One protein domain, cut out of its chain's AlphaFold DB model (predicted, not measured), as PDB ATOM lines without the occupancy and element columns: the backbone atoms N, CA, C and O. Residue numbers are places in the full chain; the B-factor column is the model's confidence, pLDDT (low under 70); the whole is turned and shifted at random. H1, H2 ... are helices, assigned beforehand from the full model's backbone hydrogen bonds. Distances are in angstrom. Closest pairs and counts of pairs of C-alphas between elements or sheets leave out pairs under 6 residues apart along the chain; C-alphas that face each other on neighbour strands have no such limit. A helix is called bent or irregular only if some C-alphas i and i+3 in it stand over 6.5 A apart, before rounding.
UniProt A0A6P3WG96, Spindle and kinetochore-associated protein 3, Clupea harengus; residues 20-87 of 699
ATOM      1  N   SER A  20     -44.699  34.708 -48.641       58.59
ATOM      2  CA  SER A  20     -44.246  34.087 -47.393       58.59
ATOM      3  C   SER A  20     -42.774  34.392 -47.104       58.59
ATOM      4  O   SER A  20     -42.457  34.768 -45.974       58.59
ATOM      5  N   TYR A  21     -41.899  34.347 -48.116       64.44
ATOM      6  CA  TYR A  21     -40.504  34.787 -48.001       64.44
ATOM      7  C   TYR A  21     -40.398  36.275 -47.645       64.44
ATOM      8  O   TYR A  21     -39.668  36.626 -46.717       64.44
ATOM      9  N   TRP A  22     -41.171  37.143 -48.305       66.88
ATOM     10  CA  TRP A  22     -41.211  38.569 -47.970       66.88
ATOM     11  C   TRP A  22     -41.741  38.806 -46.548       66.88
ATOM     12  O   TRP A  22     -41.163  39.580 -45.796       66.88
ATOM     13  N   TRP A  23     -42.777  38.081 -46.119       60.06
ATOM     14  CA  TRP A  23     -43.315  38.169 -44.757       60.06
ATOM     15  C   TRP A  23     -42.344  37.655 -43.680       60.06
ATOM     16  O   TRP A  23     -42.351  38.156 -42.552       60.06
ATOM     17  N   LEU A  24     -41.495  36.678 -44.011       65.06
ATOM     18  CA  LEU A  24     -40.400  36.198 -43.162       65.06
ATOM     19  C   LEU A  24     -39.273  37.235 -43.034       65.06
ATOM     20  O   LEU A  24     -38.801  37.470 -41.917       65.06
ATOM     21  N   ASP A  25     -38.880  37.890 -44.127       62.50
ATOM     22  CA  ASP A  25     -37.852  38.938 -44.095       62.50
ATOM     23  C   ASP A  25     -38.355  40.235 -43.438       62.50
ATOM     24  O   ASP A  25     -37.681  40.809 -42.582       62.50
ATOM     25  N   GLU A  26     -39.599  40.632 -43.710       59.44
ATOM     26  CA  GLU A  26     -40.273  41.746 -43.037       59.44
ATOM     27  C   GLU A  26     -40.392  41.469 -41.528       59.44
ATOM     28  O   GLU A  26     -40.057  42.320 -40.705       59.44
ATOM     29  N   ARG A  27     -40.745  40.237 -41.121       59.53
ATOM     30  CA  ARG A  27     -40.686  39.821 -39.705       59.53
ATOM     31  C   ARG A  27     -39.288  39.963 -39.110       59.53
ATOM     32  O   ARG A  27     -39.179  40.371 -37.954       59.53
ATOM     33  N   ARG A  28     -38.234  39.636 -39.860       64.31
ATOM     34  CA  ARG A  28     -36.836  39.732 -39.415       64.31
ATOM     35  C   ARG A  28     -36.395  41.192 -39.266       64.31
ATOM     36  O   ARG A  28     -35.819  41.542 -38.233       64.31
ATOM     37  N   ASN A  29     -36.743  42.061 -40.215       60.22
ATOM     38  CA  ASN A  29     -36.502  43.505 -40.143       60.22
ATOM     39  C   ASN A  29     -37.298  44.178 -39.013       60.22
ATOM     40  O   ASN A  29     -36.734  44.972 -38.248       60.22
ATOM     41  N   ILE A  30     -38.566  43.799 -38.822       60.97
ATOM     42  CA  ILE A  30     -39.380  44.204 -37.667       60.97
ATOM     43  C   ILE A  30     -38.727  43.728 -36.362       60.97
ATOM     44  O   ILE A  30     -38.652  44.499 -35.413       60.97
ATOM     45  N   PHE A  31     -38.189  42.506 -36.292       57.75
ATOM     46  CA  PHE A  31     -37.525  42.010 -35.078       57.75
ATOM     47  C   PHE A  31     -36.232  42.783 -34.759       57.75
ATOM     48  O   PHE A  31     -35.990  43.124 -33.602       57.75
ATOM     49  N   VAL A  32     -35.425  43.129 -35.769       65.69
ATOM     50  CA  VAL A  32     -34.187  43.918 -35.600       65.69
ATOM     51  C   VAL A  32     -34.481  45.374 -35.212       65.69
ATOM     52  O   VAL A  32     -33.827  45.923 -34.317       65.69
ATOM     53  N   THR A  33     -35.475  46.014 -35.833       61.09
ATOM     54  CA  THR A  33     -35.914  47.372 -35.452       61.09
ATOM     55  C   THR A  33     -36.599  47.390 -34.085       61.09
ATOM     56  O   THR A  33     -36.360  48.310 -33.297       61.09
ATOM     57  N   TYR A  34     -37.353  46.344 -33.743       56.59
ATOM     58  CA  TYR A  34     -37.928  46.150 -32.413       56.59
ATOM     59  C   TYR A  34     -36.849  45.953 -31.346       56.59
ATOM     60  O   TYR A  34     -36.900  46.608 -30.313       56.59
ATOM     61  N   PHE A  35     -35.808  45.158 -31.601       61.94
ATOM     62  CA  PHE A  35     -34.702  44.981 -30.650       61.94
ATOM     63  C   PHE A  35     -33.910  46.285 -30.431       61.94
ATOM     64  O   PHE A  35     -33.556  46.631 -29.300       61.94
ATOM     65  N   ARG A  36     -33.690  47.072 -31.498       64.00
ATOM     66  CA  ARG A  36     -33.057  48.403 -31.410       64.00
ATOM     67  C   ARG A  36     -33.916  49.421 -30.652       64.00
ATOM     68  O   ARG A  36     -33.370  50.178 -29.850       64.00
ATOM     69  N   THR A  37     -35.231  49.453 -30.871       61.47
ATOM     70  CA  THR A  37     -36.132  50.368 -30.145       61.47
ATOM     71  C   THR A  37     -36.367  49.917 -28.702       61.47
ATOM     72  O   THR A  37     -36.292  50.753 -27.805       61.47
ATOM     73  N   TRP A  38     -36.512  48.616 -28.442       61.41
ATOM     74  CA  TRP A  38     -36.579  48.036 -27.095       61.41
ATOM     75  C   TRP A  38     -35.355  48.422 -26.259       61.41
ATOM     76  O   TRP A  38     -35.517  48.976 -25.175       61.41
ATOM     77  N   ASN A  39     -34.130  48.240 -26.771       59.41
ATOM     78  CA  ASN A  39     -32.921  48.669 -26.056       59.41
ATOM     79  C   ASN A  39     -32.859  50.193 -25.847       59.41
ATOM     80  O   ASN A  39     -32.422  50.653 -24.792       59.41
ATOM     81  N   ARG A  40     -33.346  50.992 -26.806       60.81
ATOM     82  CA  ARG A  40     -33.366  52.461 -26.696       60.81
ATOM     83  C   ARG A  40     -34.390  52.976 -25.672       60.81
ATOM     84  O   ARG A  40     -34.119  53.985 -25.023       60.81
ATOM     85  N   VAL A  41     -35.535  52.305 -25.500       57.09
ATOM     86  CA  VAL A  41     -36.592  52.720 -24.550       57.09
ATOM     87  C   VAL A  41     -36.453  52.049 -23.176       57.09
ATOM     88  O   VAL A  41     -36.779  52.680 -22.170       57.09
ATOM     89  N   ARG A  42     -35.864  50.845 -23.085       56.22
ATOM     90  CA  ARG A  42     -35.463  50.208 -21.811       56.22
ATOM     91  C   ARG A  42     -34.596  51.145 -20.963       56.22
ATOM     92  O   ARG A  42     -34.811  51.247 -19.761       56.22
ATOM     93  N   ASN A  43     -33.704  51.903 -21.603       57.59
ATOM     94  CA  ASN A  43     -32.839  52.894 -20.951       57.59
ATOM     95  C   ASN A  43     -33.558  54.193 -20.512       57.59
ATOM     96  O   ASN A  43     -32.909  55.077 -19.964       57.59
ATOM     97  N   ARG A  44     -34.872  54.345 -20.751       58.38
ATOM     98  CA  ARG A  44     -35.667  55.532 -20.359       58.38
ATOM     99  C   ARG A  44     -36.856  55.230 -19.430       58.38
ATOM    100  O   ARG A  44     -37.680  56.107 -19.197       58.38
ATOM    101  N   GLY A  45     -36.955  54.011 -18.891       55.62
ATOM    102  CA  GLY A  45     -37.758  53.711 -17.694       55.62
ATOM    103  C   GLY A  45     -39.288  53.855 -17.779       55.62
ATOM    104  O   GLY A  45     -39.944  53.747 -16.748       55.62
ATOM    105  N   ASN A  46     -39.889  54.076 -18.955       58.91
ATOM    106  CA  ASN A  46     -41.329  54.348 -19.072       58.91
ATOM    107  C   ASN A  46     -42.080  53.263 -19.872       58.91
ATOM    108  O   ASN A  46     -42.304  53.387 -21.078       58.91
ATOM    109  N   LEU A  47     -42.472  52.182 -19.185       59.78
ATOM    110  CA  LEU A  47     -43.066  50.984 -19.801       59.78
ATOM    111  C   LEU A  47     -44.419  51.233 -20.496       59.78
ATOM    112  O   LEU A  47     -44.752  50.517 -21.439       59.78
ATOM    113  N   LYS A  48     -45.193  52.244 -20.077       60.09
ATOM    114  CA  LYS A  48     -46.525  52.517 -20.653       60.09
ATOM    115  C   LYS A  48     -46.438  52.960 -22.119       60.09
ATOM    116  O   LYS A  48     -47.223  52.503 -22.947       60.09
ATOM    117  N   ASN A  49     -45.421  53.753 -22.460       59.25
ATOM    118  CA  ASN A  49     -45.191  54.206 -23.835       59.25
ATOM    119  C   ASN A  49     -44.668  53.078 -24.745       59.25
ATOM    120  O   ASN A  49     -44.933  53.092 -25.944       59.25
ATOM    121  N   ILE A  50     -43.989  52.064 -24.184       59.84
ATOM    122  CA  ILE A  50     -43.538  50.880 -24.938       59.84
ATOM    123  C   ILE A  50     -44.745  50.101 -25.470       59.84
ATOM    124  O   ILE A  50     -44.780  49.765 -26.652       59.84
ATOM    125  N   ALA A  51     -45.752  49.851 -24.626       58.75
ATOM    126  CA  ALA A  51     -46.949  49.110 -25.022       58.75
ATOM    127  C   ALA A  51     -47.742  49.830 -26.130       58.75
ATOM    128  O   ALA A  51     -48.137  49.196 -27.109       58.75
ATOM    129  N   ALA A  52     -47.915  51.152 -26.022       59.31
ATOM    130  CA  ALA A  52     -48.617  51.954 -27.026       59.31
ATOM    131  C   ALA A  52     -47.894  51.955 -28.388       59.31
ATOM    132  O   ALA A  52     -48.502  51.616 -29.407       59.31
ATOM    133  N   CYS A  53     -46.583  52.239 -28.412       58.06
ATOM    134  CA  CYS A  53     -45.788  52.155 -29.643       58.06
ATOM    135  C   CYS A  53     -45.792  50.741 -30.240       58.06
ATOM    136  O   CYS A  53     -45.864  50.598 -31.460       58.06
ATOM    137  N   PHE A  54     -45.751  49.695 -29.407       56.75
ATOM    138  CA  PHE A  54     -45.745  48.316 -29.892       56.75
ATOM    139  C   PHE A  54     -47.092  47.872 -30.475       56.75
ATOM    140  O   PHE A  54     -47.108  47.066 -31.400       56.75
ATOM    141  N   ILE A  55     -48.220  48.404 -29.999       58.50
ATOM    142  CA  ILE A  55     -49.530  48.153 -30.617       58.50
ATOM    143  C   ILE A  55     -49.638  48.900 -31.954       58.50
ATOM    144  O   ILE A  55     -49.996  48.293 -32.961       58.50
ATOM    145  N   SER A  56     -49.262  50.182 -31.985       55.78
ATOM    146  CA  SER A  56     -49.379  51.037 -33.173       55.78
ATOM    147  C   SER A  56     -48.490  50.546 -34.332       55.78
ATOM    148  O   SER A  56     -49.009  50.193 -35.393       55.78
ATOM    149  N   PHE A  57     -47.183  50.353 -34.095       55.59
ATOM    150  CA  PHE A  57     -46.230  49.883 -35.116       55.59
ATOM    151  C   PHE A  57     -46.569  48.488 -35.665       55.59
ATOM    152  O   PHE A  57     -46.266  48.158 -36.809       55.59
ATOM    153  N   ARG A  58     -47.221  47.641 -34.858       55.75
ATOM    154  CA  ARG A  58     -47.559  46.269 -35.251       55.75
ATOM    155  C   ARG A  58     -48.850  46.184 -36.070       55.75
ATOM    156  O   ARG A  58     -49.073  45.137 -36.676       55.75
ATOM    157  N   MET A  59     -49.721  47.194 -36.089       57.00
ATOM    158  CA  MET A  59     -51.004  47.118 -36.814       57.00
ATOM    159  C   MET A  59     -50.966  47.789 -38.190       57.00
ATOM    160  O   MET A  59     -51.474  47.218 -39.156       57.00
ATOM    161  N   GLU A  60     -50.317  48.942 -38.306       60.09
ATOM    162  CA  GLU A  60     -50.420  49.815 -39.482       60.09
ATOM    163  C   GLU A  60     -49.875  49.202 -40.796       60.09
ATOM    164  O   GLU A  60     -50.621  49.175 -41.783       60.09
ATOM    165  N   PRO A  61     -48.685  48.555 -40.835       71.56
ATOM    166  CA  PRO A  61     -48.191  47.907 -42.059       71.56
ATOM    167  C   PRO A  61     -49.070  46.735 -42.516       71.56
ATOM    168  O   PRO A  61     -49.199  46.463 -43.710       71.56
ATOM    169  N   ARG A  62     -49.716  46.040 -41.566       74.19
ATOM    170  CA  ARG A  62     -50.588  44.895 -41.864       74.19
ATOM    171  C   ARG A  62     -51.918  45.346 -42.463       74.19
ATOM    172  O   ARG A  62     -52.379  44.721 -43.414       74.19
ATOM    173  N   VAL A  63     -52.499  46.446 -41.980       78.88
ATOM    174  CA  VAL A  63     -53.716  47.025 -42.579       78.88
ATOM    175  C   VAL A  63     -53.445  47.502 -44.009       78.88
ATOM    176  O   VAL A  63     -54.220  47.167 -44.903       78.88
ATOM    177  N   ALA A  64     -52.325  48.190 -44.255       80.44
ATOM    178  CA  ALA A  64     -51.938  48.638 -45.598       80.44
ATOM    179  C   ALA A  64     -51.688  47.468 -46.572       80.44
ATOM    180  O   ALA A  64     -52.118  47.514 -47.726       80.44
ATOM    181  N   PHE A  65     -51.051  46.387 -46.107       85.12
ATOM    182  CA  PHE A  65     -50.885  45.158 -46.886       85.12
ATOM    183  C   PHE A  65     -52.236  44.526 -47.255       85.12
ATOM    184  O   PHE A  65     -52.504  44.298 -48.433       85.12
ATOM    185  N   PHE A  66     -53.127  44.311 -46.281       87.88
ATOM    186  CA  PHE A  66     -54.449  43.739 -46.559       87.88
ATOM    187  C   PHE A  66     -55.342  44.659 -47.399       87.88
ATOM    188  O   PHE A  66     -56.201  44.152 -48.115       87.88
ATOM    189  N   ALA A  67     -55.140  45.979 -47.366       90.12
ATOM    190  CA  ALA A  67     -55.801  46.907 -48.282       90.12
ATOM    191  C   ALA A  67     -55.331  46.703 -49.734       90.12
ATOM    192  O   ALA A  67     -56.170  46.610 -50.625       90.12
ATOM    193  N   LYS A  68     -54.019  46.540 -49.975       91.06
ATOM    194  CA  LYS A  68     -53.485  46.207 -51.311       91.06
ATOM    195  C   LYS A  68     -53.954  44.837 -51.802       91.06
ATOM    196  O   LYS A  68     -54.343  44.722 -52.958       91.06
ATOM    197  N   VAL A  69     -53.973  43.825 -50.931       92.31
ATOM    198  CA  VAL A  69     -54.506  42.493 -51.274       92.31
ATOM    199  C   VAL A  69     -55.998  42.576 -51.603       92.31
ATOM    200  O   VAL A  69     -56.406  42.044 -52.625       92.31
ATOM    201  N   ARG A  70     -56.807  43.299 -50.814       92.38
ATOM    202  CA  ARG A  70     -58.234  43.514 -51.124       92.38
ATOM    203  C   ARG A  70     -58.460  44.319 -52.405       92.38
ATOM    204  O   ARG A  70     -59.403  44.020 -53.120       92.38
ATOM    205  N   HIS A  71     -57.603  45.290 -52.722       94.81
ATOM    206  CA  HIS A  71     -57.662  45.998 -54.004       94.81
ATOM    207  C   HIS A  71     -57.319  45.074 -55.177       94.81
ATOM    208  O   HIS A  71     -57.998  45.111 -56.194       94.81
ATOM    209  N   LEU A  72     -56.283  44.237 -55.049       94.94
ATOM    210  CA  LEU A  72     -55.920  43.265 -56.081       94.94
ATOM    211  C   LEU A  72     -57.034  42.232 -56.283       94.94
ATOM    212  O   LEU A  72     -57.431  42.007 -57.416       94.94
ATOM    213  N   VAL A  73     -57.570  41.661 -55.202       95.75
ATOM    214  CA  VAL A  73     -58.695  40.715 -55.258       95.75
ATOM    215  C   VAL A  73     -59.929  41.382 -55.868       95.75
ATOM    216  O   VAL A  73     -60.458  40.857 -56.833       95.75
ATOM    217  N   GLY A  74     -60.315  42.578 -55.420       95.81
ATOM    218  CA  GLY A  74     -61.460  43.301 -55.985       95.81
ATOM    219  C   GLY A  74     -61.258  43.790 -57.426       95.81
ATOM    220  O   GLY A  74     -62.236  44.024 -58.127       95.81
ATOM    221  N   HIS A  75     -60.016  43.951 -57.895       95.31
ATOM    222  CA  HIS A  75     -59.720  44.194 -59.309       95.31
ATOM    223  C   HIS A  75     -59.799  42.892 -60.113       95.31
ATOM    224  O   HIS A  75     -60.459  42.876 -61.140       95.31
ATOM    225  N   LEU A  76     -59.233  41.787 -59.613       94.75
ATOM    226  CA  LEU A  76     -59.358  40.465 -60.233       94.75
ATOM    227  C   LEU A  76     -60.821  40.004 -60.320       94.75
ATOM    228  O   LEU A  76     -61.219  39.497 -61.358       94.75
ATOM    229  N   GLU A  77     -61.629  40.212 -59.279       94.38
ATOM    230  CA  GLU A  77     -63.070  39.921 -59.281       94.38
ATOM    231  C   GLU A  77     -63.807  40.750 -60.343       94.38
ATOM    232  O   GLU A  77     -64.607  40.197 -61.093       94.38
ATOM    233  N   LYS A  78     -63.496  42.049 -60.465       94.19
ATOM    234  CA  LYS A  78     -64.070  42.924 -61.501       94.19
ATOM    235  C   LYS A  78     -63.655  42.520 -62.910       94.19
ATOM    236  O   LYS A  78     -64.526  42.393 -63.757       94.19
ATOM    237  N   GLU A  79     -62.365  42.302 -63.157       91.81
ATOM    238  CA  GLU A  79     -61.868  41.901 -64.480       91.81
ATOM    239  C   GLU A  79     -62.347  40.497 -64.860       91.81
ATOM    240  O   GLU A  79     -62.694  40.268 -66.009       91.81
ATOM    241  N   THR A  80     -62.438  39.561 -63.909       90.56
ATOM    242  CA  THR A  80     -62.973  38.215 -64.184       90.56
ATOM    243  C   THR A  80     -64.463  38.283 -64.509       90.56
ATOM    244  O   THR A  80     -64.886  37.656 -65.472       90.56
ATOM    245  N   ALA A  81     -65.246  39.075 -63.767       89.00
ATOM    246  CA  ALA A  81     -66.658  39.291 -64.077       89.00
ATOM    247  C   ALA A  81     -66.848  40.004 -65.427       89.00
ATOM    248  O   ALA A  81     -67.683  39.581 -66.213       89.00
ATOM    249  N   HIS A  82     -66.048  41.030 -65.726       85.38
ATOM    250  CA  HIS A  82     -66.078  41.769 -66.992       85.38
ATOM    251  C   HIS A  82     -65.683  40.896 -68.193       85.38
ATOM    252  O   HIS A  82     -66.356  40.915 -69.217       85.38
ATOM    253  N   LEU A  83     -64.630  40.081 -68.067       85.25
ATOM    254  CA  LEU A  83     -64.229  39.135 -69.108       85.25
ATOM    255  C   LEU A  83     -65.260  38.017 -69.286       85.25
ATOM    256  O   LEU A  83     -65.546  37.653 -70.422       85.25
ATOM    257  N   GLN A  84     -65.833  37.499 -68.194       85.12
ATOM    258  CA  GLN A  84     -66.898  36.499 -68.266       85.12
ATOM    259  C   GLN A  84     -68.137  37.073 -68.968       85.12
ATOM    260  O   GLN A  84     -68.641  36.446 -69.897       85.12
ATOM    261  N   ASP A  85     -68.551  38.287 -68.601       82.88
ATOM    262  CA  ASP A  85     -69.652  39.019 -69.231       82.88
ATOM    263  C   ASP A  85     -69.398  39.241 -70.733       82.88
ATOM    264  O   ASP A  85     -70.227  38.847 -71.545       82.88
ATOM    265  N   ILE A  86     -68.204  39.703 -71.132       78.00
ATOM    266  CA  ILE A  86     -67.808  39.808 -72.552       78.00
ATOM    267  C   ILE A  86     -67.881  38.449 -73.272       78.00
ATOM    268  O   ILE A  86     -68.261  38.403 -74.442       78.00
ATOM    269  N   THR A  87     -67.510  37.340 -72.620       76.00
ATOM    270  CA  THR A  87     -67.561  36.005 -73.247       76.00
ATOM    271  C   THR A  87     -68.964  35.404 -73.327       76.00
ATOM    272  O   THR A  87     -69.248  34.688 -74.285       76.00
TER     273      THR A  87
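What this domain is: This is residues 20 to 87 of the 699 residues of the protein "Spindle and kinetochore-associated protein 3" of Clupea harengus (UniProt A0A6P3WG96). One long helix, H2, slightly bent but running nearly straight, makes the length of the model, and the shorter helix H1 folds back from its first end, so that the two form a narrow, lopsided V. The V is open: H1 is near the first arm of H2, while the far part of H2, from residue 59 to 87, sticks out free. The printed part has 68 residues with two named helices, H1 then H2, and no named strand; its class is all helix. It is extended, with a radius of gyration of the C-alphas of 19.3 A and spans of 65 by 24 by 9 A.

Where its parts are: H2 covers residues 47 to 87 and by its hydrogen bonds was assigned as one helix, but it is bent: C-alphas 58 and 61 are 7.0 A apart. Its arm H2a, residues 47 to 58, is 16.8 A long and begins with C-alpha 47 at (-43.066, 50.984, -19.801). Its arm H2b, residues 61 to 87, is 38.6 A long and ends with C-alpha 87 at (-67.561, 36.005, -73.247). H1, residues 20 to 42, is 31.5 A long and begins with C-alpha 20 at (-44.246, 34.087, -47.393).

How they stand to each other: H2a and H2b stand at a shallow tilt of 17 degrees. H1 and H2a are close but not clearly touching; their closest C-alphas, those of Val 41 and Ile 50, are 7.2 A apart. They run opposite ways at a shallow tilt of 19 degrees. H1 and H2b are apart. Each O i to N i+4 pair is within hydrogen-bond range in H1 and H2b, and 7 of 8 are in H2a.

The domain as a whole: The C-alphas of Gly 45 and Thr 87 are the two farthest apart, at 65.5 A. The printed part has no cut, and the link from H1 to H2 is tight, with 4 residues. Residues 20 to 29, 43 to 48 and 59 to 87 stand free. The mean pLDDT of the printed part is 70.9, and residues 20 to 60 are under 70.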